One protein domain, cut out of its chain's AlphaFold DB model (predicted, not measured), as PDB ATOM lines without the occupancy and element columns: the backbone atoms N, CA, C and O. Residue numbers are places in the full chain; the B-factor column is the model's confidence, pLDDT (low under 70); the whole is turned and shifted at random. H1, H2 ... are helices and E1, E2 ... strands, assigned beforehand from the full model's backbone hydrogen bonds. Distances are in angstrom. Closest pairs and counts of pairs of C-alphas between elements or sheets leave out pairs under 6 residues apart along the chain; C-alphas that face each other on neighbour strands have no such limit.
ATOM      1  N   GLY A  20     280.259 262.334 259.561       93.69
ATOM      2  CA  GLY A  20     281.551 261.662 259.695       93.69
ATOM      3  C   GLY A  20     282.102 261.280 258.331       93.69
ATOM      4  O   GLY A  20     283.201 261.697 257.962       93.69
ATOM      5  N   LEU A  21     281.302 260.567 257.542       94.12
ATOM      6  CA  LEU A  21     281.668 260.167 256.186       94.12
ATOM      7  C   LEU A  21     282.012 261.370 255.299       94.12
ATOM      8  O   LEU A  21     283.053 261.377 254.638       94.12
ATOM      9  N   ALA A  22     281.166 262.403 255.311       94.06
ATOM     10  CA  ALA A  22     281.392 263.620 254.538       94.06
ATOM     11  C   ALA A  22     282.706 264.313 254.941       94.06
ATOM     12  O   ALA A  22     283.507 264.680 254.075       94.06
ATOM     13  N   SER A  23     282.960 264.432 256.249       94.62
ATOM     14  CA  SER A  23     284.193 265.021 256.784       94.62
ATOM     15  C   SER A  23     285.427 264.207 256.389       94.62
ATOM     16  O   SER A  23     286.426 264.772 255.948       94.62
ATOM     17  N   LEU A  24     285.361 262.874 256.464       95.12
ATOM     18  CA  LEU A  24     286.473 262.008 256.071       95.12
ATOM     19  C   LEU A  24     286.811 262.128 254.586       95.12
ATOM     20  O   LEU A  24     287.983 262.238 254.233       95.12
ATOM     21  N   VAL A  25     285.802 262.137 253.714       95.19
ATOM     22  CA  VAL A  25     286.014 262.293 252.268       95.19
ATOM     23  C   VAL A  25     286.645 263.651 251.960       95.19
ATOM     24  O   VAL A  25     287.556 263.734 251.136       95.19
ATOM     25  N   MET A  26     286.201 264.711 252.638       94.12
ATOM     26  CA  MET A  26     286.791 266.040 252.493       94.12
ATOM     27  C   MET A  26     288.261 266.059 252.942       94.12
ATOM     28  O   MET A  26     289.116 266.543 252.200       94.12
ATOM     29  N   LEU A  27     288.570 265.465 254.100       93.75
ATOM     30  CA  LEU A  27     289.932 265.372 254.627       93.75
ATOM     31  C   LEU A  27     290.851 264.546 253.710       93.75
ATOM     32  O   LEU A  27     291.976 264.949 253.420       93.75
ATOM     33  N   ALA A  28     290.369 263.410 253.201       94.25
ATOM     34  CA  ALA A  28     291.119 262.574 252.268       94.25
ATOM     35  C   ALA A  28     291.472 263.342 250.988       94.25
ATOM     36  O   ALA A  28     292.630 263.342 250.568       94.25
ATOM     37  N   ARG A  29     290.509 264.077 250.417       92.62
ATOM     38  CA  ARG A  29     290.730 264.917 249.228       92.62
ATOM     39  C   ARG A  29     291.736 266.033 249.481       92.62
ATOM     40  O   ARG A  29     292.560 266.295 248.610       92.62
ATOM     41  N   PHE A  30     291.711 266.652 250.662       92.12
ATOM     42  CA  PHE A  30     292.714 267.645 251.053       92.12
ATOM     43  C   PHE A  30     294.134 267.051 251.047       92.12
ATOM     44  O   PHE A  30     295.069 267.677 250.557       92.12
ATOM     45  N   HIS A  31     294.283 265.801 251.493       91.56
ATOM     46  CA  HIS A  31     295.539 265.047 251.415       91.56
ATOM     47  C   HIS A  31     295.801 264.386 250.051       91.56
ATOM     48  O   HIS A  31     296.723 263.581 249.936       91.56
ATOM     49  N   GLN A  32     295.012 264.712 249.021       93.44
ATOM     50  CA  GLN A  32     295.097 264.139 247.671       93.44
ATOM     51  C   GLN A  32     294.946 262.607 247.627       93.44
ATOM     52  O   GLN A  32     295.451 261.941 246.725       93.44
ATOM     53  N   VAL A  33     294.214 262.046 248.589       94.81
ATOM     54  CA  VAL A  33     293.863 260.628 248.654       94.81
ATOM     55  C   VAL A  33     292.488 260.413 248.023       94.81
ATOM     56  O   VAL A  33     291.520 261.104 248.347       94.81
ATOM     57  N   ALA A  34     292.389 259.434 247.122       92.56
ATOM     58  CA  ALA A  34     291.116 259.034 246.535       92.56
ATOM     59  C   ALA A  34     290.226 258.360 247.593       92.56
ATOM     60  O   ALA A  34     290.631 257.389 248.227       92.56
ATOM     61  N   ALA A  35     289.004 258.862 247.758       94.19
ATOM     62  CA  ALA A  35     288.014 258.334 248.692       94.19
ATOM     63  C   ALA A  35     286.627 258.319 248.030       94.19
ATOM     64  O   ALA A  35     286.145 259.367 247.590       94.19
ATOM     65  N   SER A  36     285.998 257.141 247.963       93.25
ATOM     66  CA  SER A  36     284.596 256.979 247.546       93.25
ATOM     67  C   SER A  36     283.702 256.948 248.789       93.25
ATOM     68  O   SER A  36     283.860 256.041 249.611       93.25
ATOM     69  N   PRO A  37     282.768 257.905 248.943       91.00
ATOM     70  CA  PRO A  37     281.793 257.882 250.030       91.00
ATOM     71  C   PRO A  37     281.006 256.569 250.083       91.00
ATOM     72  O   PRO A  37     280.793 256.024 251.157       91.00
ATOM     73  N   GLU A  38     280.616 256.032 248.927       91.19
ATOM     74  CA  GLU A  38     279.772 254.842 248.809       91.19
ATOM     75  C   GLU A  38     280.506 253.589 249.292       91.19
ATOM     76  O   GLU A  38     279.956 252.799 250.058       91.19
ATOM     77  N   GLN A  39     281.774 253.425 248.895       92.00
ATOM     78  CA  GLN A  39     282.609 252.312 249.353       92.00
ATOM     79  C   GLN A  39     282.874 252.392 250.856       92.00
ATOM     80  O   GLN A  39     282.779 251.387 251.555       92.00
ATOM     81  N   LEU A  40     283.172 253.590 251.361       92.88
ATOM     82  CA  LEU A  40     283.424 253.807 252.783       92.88
ATOM     83  C   LEU A  40     282.166 253.570 253.629       92.88
ATOM     84  O   LEU A  40     282.260 252.940 254.678       92.88
ATOM     85  N   ALA A  41     280.998 254.027 253.171       91.12
ATOM     86  CA  ALA A  41     279.720 253.774 253.833       91.12
ATOM     87  C   ALA A  41     279.396 252.279 253.876       91.12
ATOM     88  O   ALA A  41     278.976 251.768 254.908       91.12
ATOM     89  N   HIS A  42     279.616 251.571 252.767       91.06
ATOM     90  CA  HIS A  42     279.352 250.139 252.695       91.06
ATOM     91  C   HIS A  42     280.306 249.319 253.571       91.06
ATOM     92  O   HIS A  42     279.897 248.328 254.165       91.06
ATOM     93  N   GLU A  43     281.577 249.714 253.643       93.00
ATOM     94  CA  GLU A  43     282.592 248.952 254.366       93.00
ATOM     95  C   GLU A  43     282.629 249.258 255.872       93.00
ATOM     96  O   GLU A  43     282.845 248.357 256.681       93.00
ATOM     97  N   PHE A  44     282.451 250.526 256.252       92.06
ATOM     98  CA  PHE A  44     282.645 251.000 257.628       92.06
ATOM     99  C   PHE A  44     281.370 251.510 258.301       92.06
ATOM    100  O   PHE A  44     281.379 251.760 259.511       92.06
ATOM    101  N   GLY A  45     280.305 251.710 257.528       86.50
ATOM    102  CA  GLY A  45     278.997 252.092 258.036       86.50
ATOM    103  C   GLY A  45     278.186 250.888 258.503       86.50
ATOM    104  O   GLY A  45     278.467 249.738 258.166       86.50
ATOM    105  N   SER A  46     277.146 251.181 259.275       82.06
ATOM    106  CA  SER A  46     276.108 250.219 259.639       82.06
ATOM    107  C   SER A  46     274.811 250.599 258.922       82.06
ATOM    108  O   SER A  46     274.597 251.787 258.659       82.06
ATOM    109  N   PRO A  47     273.924 249.631 258.625       75.12
ATOM    110  CA  PRO A  47     272.600 249.936 258.094       75.12
ATOM    111  C   PRO A  47     271.907 250.973 258.985       75.12
ATOM    112  O   PRO A  47     271.827 250.795 260.201       75.12
ATOM    113  N   ASP A  48     271.469 252.072 258.373       74.56
ATOM    114  CA  ASP A  48     270.719 253.163 259.006       74.56
ATOM    115  C   ASP A  48     271.442 253.922 260.138       74.56
ATOM    116  O   ASP A  48     270.805 254.634 260.919       74.56
ATOM    117  N   GLN A  49     272.773 253.826 260.228       80.81
ATOM    118  CA  GLN A  49     273.562 254.572 261.214       80.81
ATOM    119  C   GLN A  49     274.721 255.332 260.575       80.81
ATOM    120  O   GLN A  49     275.372 254.856 259.647       80.81
ATOM    121  N   SER A  50     275.005 256.509 261.131       85.38
ATOM    122  CA  SER A  50     276.207 257.270 260.796       85.38
ATOM    123  C   SER A  50     277.473 256.568 261.297       85.38
ATOM    124  O   SER A  50     277.442 255.823 262.280       85.38
ATOM    125  N   LEU A  51     278.602 256.831 260.641       89.06
ATOM    126  CA  LEU A  51     279.910 256.309 261.000       89.06
ATOM    127  C   LEU A  51     280.253 256.690 262.441       89.06
ATOM    128  O   LEU A  51     280.328 257.863 262.805       89.06
ATOM    129  N   SER A  52     280.526 255.673 263.254       90.88
ATOM    130  CA  SER A  52     281.084 255.870 264.589       90.88
ATOM    131  C   SER A  52     282.498 256.459 264.510       90.88
ATOM    132  O   SER A  52     283.187 256.328 263.495       90.88
ATOM    133  N   GLN A  53     282.985 257.044 265.607       92.12
ATOM    134  CA  GLN A  53     284.361 257.546 265.686       92.12
ATOM    135  C   GLN A  53     285.403 256.449 265.389       92.12
ATOM    136  O   GLN A  53     286.416 256.714 264.736       92.12
ATOM    137  N   ASP A  54     285.156 255.220 265.843       93.00
ATOM    138  CA  ASP A  54     286.066 254.091 265.636       93.00
ATOM    139  C   ASP A  54     286.055 253.635 264.171       93.00
ATOM    140  O   ASP A  54     287.122 253.450 263.577       93.00
ATOM    141  N   SER A  55     284.866 253.551 263.560       93.50
ATOM    142  CA  SER A  55     284.702 253.298 262.120       93.50
ATOM    143  C   SER A  55     285.415 254.361 261.289       93.50
ATOM    144  O   SER A  55     286.143 254.036 260.353       93.50
ATOM    145  N   LEU A  56     285.264 255.634 261.662       93.94
ATOM    146  CA  LEU A  56     285.892 256.768 260.991       93.94
ATOM    147  C   LEU A  56     287.422 256.686 261.048       93.94
ATOM    148  O   LEU A  56     288.108 256.902 260.045       93.94
ATOM    149  N   LEU A  57     287.970 256.336 262.215       94.31
ATOM    150  CA  LEU A  57     289.406 256.178 262.407       94.31
ATOM    151  C   LEU A  57     289.961 254.994 261.605       94.31
ATOM    152  O   LEU A  57     291.048 255.100 261.028       94.31
ATOM    153  N   LEU A  58     289.233 253.876 261.563       94.88
ATOM    154  CA  LEU A  58     289.613 252.703 260.781       94.88
ATOM    155  C   LEU A  58     289.577 253.003 259.276       94.88
ATOM    156  O   LEU A  58     290.549 252.717 258.576       94.88
ATOM    157  N   ALA A  59     288.515 253.659 258.811       94.94
ATOM    158  CA  ALA A  59     288.353 254.106 257.434       94.94
ATOM    159  C   ALA A  59     289.500 255.025 256.993       94.94
ATOM    160  O   ALA A  59     290.142 254.777 255.973       94.94
ATOM    161  N   ALA A  60     289.840 256.031 257.805       94.44
ATOM    162  CA  ALA A  60     290.959 256.930 257.529       94.44
ATOM    163  C   ALA A  60     292.294 256.179 257.393       94.44
ATOM    164  O   ALA A  60     293.072 256.436 256.473       94.44
ATOM    165  N   ARG A  61     292.551 255.210 258.277       94.38
ATOM    166  CA  ARG A  61     293.760 254.378 258.209       94.38
ATOM    167  C   ARG A  61     293.775 253.486 256.970       94.38
ATOM    168  O   ARG A  61     294.831 253.353 256.359       94.38
ATOM    169  N   LYS A  62     292.632 252.912 256.574       94.12
ATOM    170  CA  LYS A  62     292.534 252.087 255.358       94.12
ATOM    171  C   LYS A  62     292.771 252.903 254.086       94.12
ATOM    172  O   LYS A  62     293.391 252.402 253.155       94.12
ATOM    173  N   LEU A  63     292.366 254.172 254.080       93.12
ATOM    174  CA  LEU A  63     292.693 255.130 253.018       93.12
ATOM    175  C   LEU A  63     294.192 255.500 252.966       93.12
ATOM    176  O   LEU A  63     294.614 256.207 252.059       93.12
ATOM    177  N   GLY A  64     295.009 255.049 253.923       91.31
ATOM    178  CA  GLY A  64     296.436 255.374 253.999       91.31
ATOM    179  C   GLY A  64     296.744 256.680 254.740       91.31
ATOM    180  O   GLY A  64     297.894 257.120 254.750       91.31
ATOM    181  N   LEU A  65     295.752 257.294 255.396       92.19
ATOM    182  CA  LEU A  65     295.962 258.488 256.213       92.19
ATOM    183  C   LEU A  65     296.577 258.122 257.572       92.19
ATOM    184  O   LEU A  65     296.228 257.126 258.213       92.19
ATOM    185  N   PRO A  81     298.125 269.236 263.436       73.69
ATOM    186  CA  PRO A  81     298.052 269.317 261.982       73.69
ATOM    187  C   PRO A  81     296.601 269.548 261.558       73.69
ATOM    188  O   PRO A  81     295.733 268.739 261.887       73.69
ATOM    189  N   LEU A  82     296.368 270.638 260.835       80.94
ATOM    190  CA  LEU A  82     295.049 271.058 260.372       80.94
ATOM    191  C   LEU A  82     294.977 270.960 258.839       80.94
ATOM    192  O   LEU A  82     296.014 271.097 258.174       80.94
ATOM    193  N   PRO A  83     293.791 270.704 258.255       85.25
ATOM    194  CA  PRO A  83     292.485 270.549 258.910       85.25
ATOM    195  C   PRO A  83     292.343 269.237 259.704       85.25
ATOM    196  O   PRO A  83     292.989 268.239 259.390       85.25
ATOM    197  N   ALA A  84     291.478 269.233 260.722       89.94
ATOM    198  CA  ALA A  84     291.165 268.053 261.537       89.94
ATOM    199  C   ALA A  84     289.657 267.763 261.558       89.94
ATOM    200  O   ALA A  84     288.844 268.648 261.300       89.94
ATOM    201  N   ILE A  85     289.280 266.518 261.869       92.44
ATOM    202  CA  ILE A  85     287.878 266.148 262.107       92.44
ATOM    203  C   ILE A  85     287.621 266.190 263.612       92.44
ATOM    204  O   ILE A  85     288.252 265.451 264.370       92.44
ATOM    205  N   ALA A  86     286.683 267.031 264.030       91.62
ATOM    206  CA  ALA A  86     286.212 267.128 265.402       91.62
ATOM    207  C   ALA A  86     284.853 266.430 265.552       91.62
ATOM    208  O   ALA A  86     284.030 266.461 264.638       91.62
ATOM    209  N   ALA A  87     284.631 265.802 266.706       91.44
ATOM    210  CA  ALA A  87     283.331 265.267 267.106       91.44
ATOM    211  C   ALA A  87     282.561 266.326 267.907       91.44
ATOM    212  O   ALA A  87     283.146 266.994 268.764       91.44
ATOM    213  N   ASP A  88     281.265 266.468 267.643       88.62
ATOM    214  CA  ASP A  88     280.365 267.307 268.434       88.62
ATOM    215  C   ASP A  88     279.696 266.516 269.580       88.62
ATOM    216  O   ASP A  88     279.856 265.302 269.722       88.62
ATOM    217  N   ASN A  89     278.934 267.213 270.427       85.81
ATOM    218  CA  ASN A  89     278.230 266.600 271.563       85.81
ATOM    219  C   ASN A  89     276.957 265.824 271.166       85.81
ATOM    220  O   ASN A  89     276.364 265.158 272.009       85.81
ATOM    221  N   ASN A  90     276.540 265.913 269.903       84.75
ATOM    222  CA  ASN A  90     275.338 265.292 269.349       84.75
ATOM    223  C   ASN A  90     275.665 264.031 268.524       84.75
ATOM    224  O   ASN A  90     274.767 263.448 267.916       84.75
ATOM    225  N   GLY A  91     276.934 263.605 268.499       84.25
ATOM    226  CA  GLY A  91     277.407 262.448 267.734       84.25
ATOM    227  C   GLY A  91     277.699 262.742 266.259       84.25
ATOM    228  O   GLY A  91     277.925 261.809 265.491       84.25
ATOM    229  N   GLY A  92     277.686 264.013 265.859       90.06
ATOM    230  CA  GLY A  92     278.103 264.474 264.543       90.06
ATOM    231  C   GLY A  92     279.596 264.795 264.475       90.06
ATOM    232  O   GLY A  92     280.310 264.833 265.480       90.06
ATOM    233  N   PHE A  93     280.066 265.043 263.254       93.69
ATOM    234  CA  PHE A  93     281.452 265.397 262.969       93.69
ATOM    235  C   PHE A  93     281.542 266.622 262.063       93.69
ATOM    236  O   PHE A  93     280.682 266.850 261.212       93.69
ATOM    237  N   PHE A  94     282.611 267.398 262.213       91.94
ATOM    238  CA  PHE A  94     282.871 268.570 261.383       91.94
ATOM    239  C   PHE A  94     284.369 268.777 261.158       91.94
ATOM    240  O   PHE A  94     285.204 268.235 261.884       91.94
ATOM    241  N   ILE A  95     284.709 269.582 260.151       90.56
ATOM    242  CA  ILE A  95     286.089 269.994 259.888       90.56
ATOM    243  C   ILE A  95     286.410 271.236 260.717       90.56
ATOM    244  O   ILE A  95     285.762 272.270 260.552       90.56
ATOM    245  N   SER A  96     287.411 271.138 261.591       84.38
ATOM    246  CA  SER A  96     287.980 272.288 262.295       84.38
ATOM    247  C   SER A  96     289.213 272.817 261.545       84.38
ATOM    248  O   SER A  96     290.042 271.997 261.121       84.38
ATOM    249  N   PRO A  97     289.327 274.147 261.361       72.56
ATOM    250  CA  PRO A  97     290.472 274.788 260.723       72.56
ATOM    251  C   PRO A  97     291.707 274.804 261.610       72.56
ATOM    252  O   PRO A  97     291.565 274.635 262.845       72.56
TER     253      PRO A  97
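This is residues 20 to 65 and 81 to 97 of the 97 residues of the protein "Type I secretion system ATPase, HlyB" of Pseudomonas syringae pv. antirrhini (UniProt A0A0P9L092). Three helices pack on one another in a small cluster, H1 and H3 side by side and H2 set steeply to both, and a two-stranded hairpin, E1 and E2, covers residues 20 to 27 of H1. The hairpin is apart from H2, and the loop between H2 and H3 reaches out to Pro 47, one end of the longest distance in the domain. The printed part has 63 residues, with three named helices and then two named strands along the chain; the sheet has the order E1 - E2 and is antiparallel, and the class is mixed, helices and strands. The whole is compact, with a radius of gyration of the C-alphas of 10.9 A, and flat in outline, spanning 31 by 27 by 15 A.

Find C-alpha 20 at (281.551, 261.662, 259.695); from there H1 runs through residues 20 to 30, 15.3 A long. Next comes H2, residues 37 to 44, 10.3 A long. H3, residues 53 to 62, is 14.3 A long and begins at C-alpha 53 at (284.361, 257.546, 265.686). Beyond the cut, look for E1 at residues 84 to 87, 10.0 A long, and then E2 at residues 93 to 96, 9.5 A long, ending at C-alpha 96 at (287.980, 272.288, 262.295).

Start with H1, which touches H3 at a shallow tilt of 32 degrees, the same way; the closest C-alphas are those of Gly 20 and Leu 56, 6.7 A apart. H1 touches H2 at a steep tilt of 59 degrees, opposite ways, and the closest C-alphas, of Val 25 and Pro 37, are 6.5 A apart. H2 and H3 touch with the C-alphas of Phe 44 and Ser 55 closest, 5.4 A apart; their lines are about perpendicular, but only just, at 70.3 degrees. The helix packing is mostly crossed, only just, with 1 of these 3 pairs at a shallow tilt. Now look from H1 to the strands: the closest C-alphas of H1 and E2 are those of Gly 20 and Phe 93, 5.0 A apart, and those of H1 and E1 are Ser 23 and Ile 85, 6.6 A apart. E1 and E2 form a hairpin, antiparallel at 141 degrees; N 86 and O 94 are 2.9 A apart and N 84 and O 96 are 3.1 A apart, within hydrogen-bond range. H2 is apart from E1 and E2, and H3 is apart from E2. In H1, H2 and H3 every O i to N i+4 pair is within hydrogen-bond range.

The two C-alphas farthest apart are those of Pro 47 and Pro 81, 32.2 A. Residues 66 to 80 are not printed, and C-alphas 65 and 81 are 12.4 A apart across this cut, which lies in the link from H3 to E1. Of the links that are printed whole, E1 to E2 is tight, H1 to H2 and H2 to H3 are short, and none is long. The mean pLDDT of the printed part is 90.2, and no printed residue is under 70.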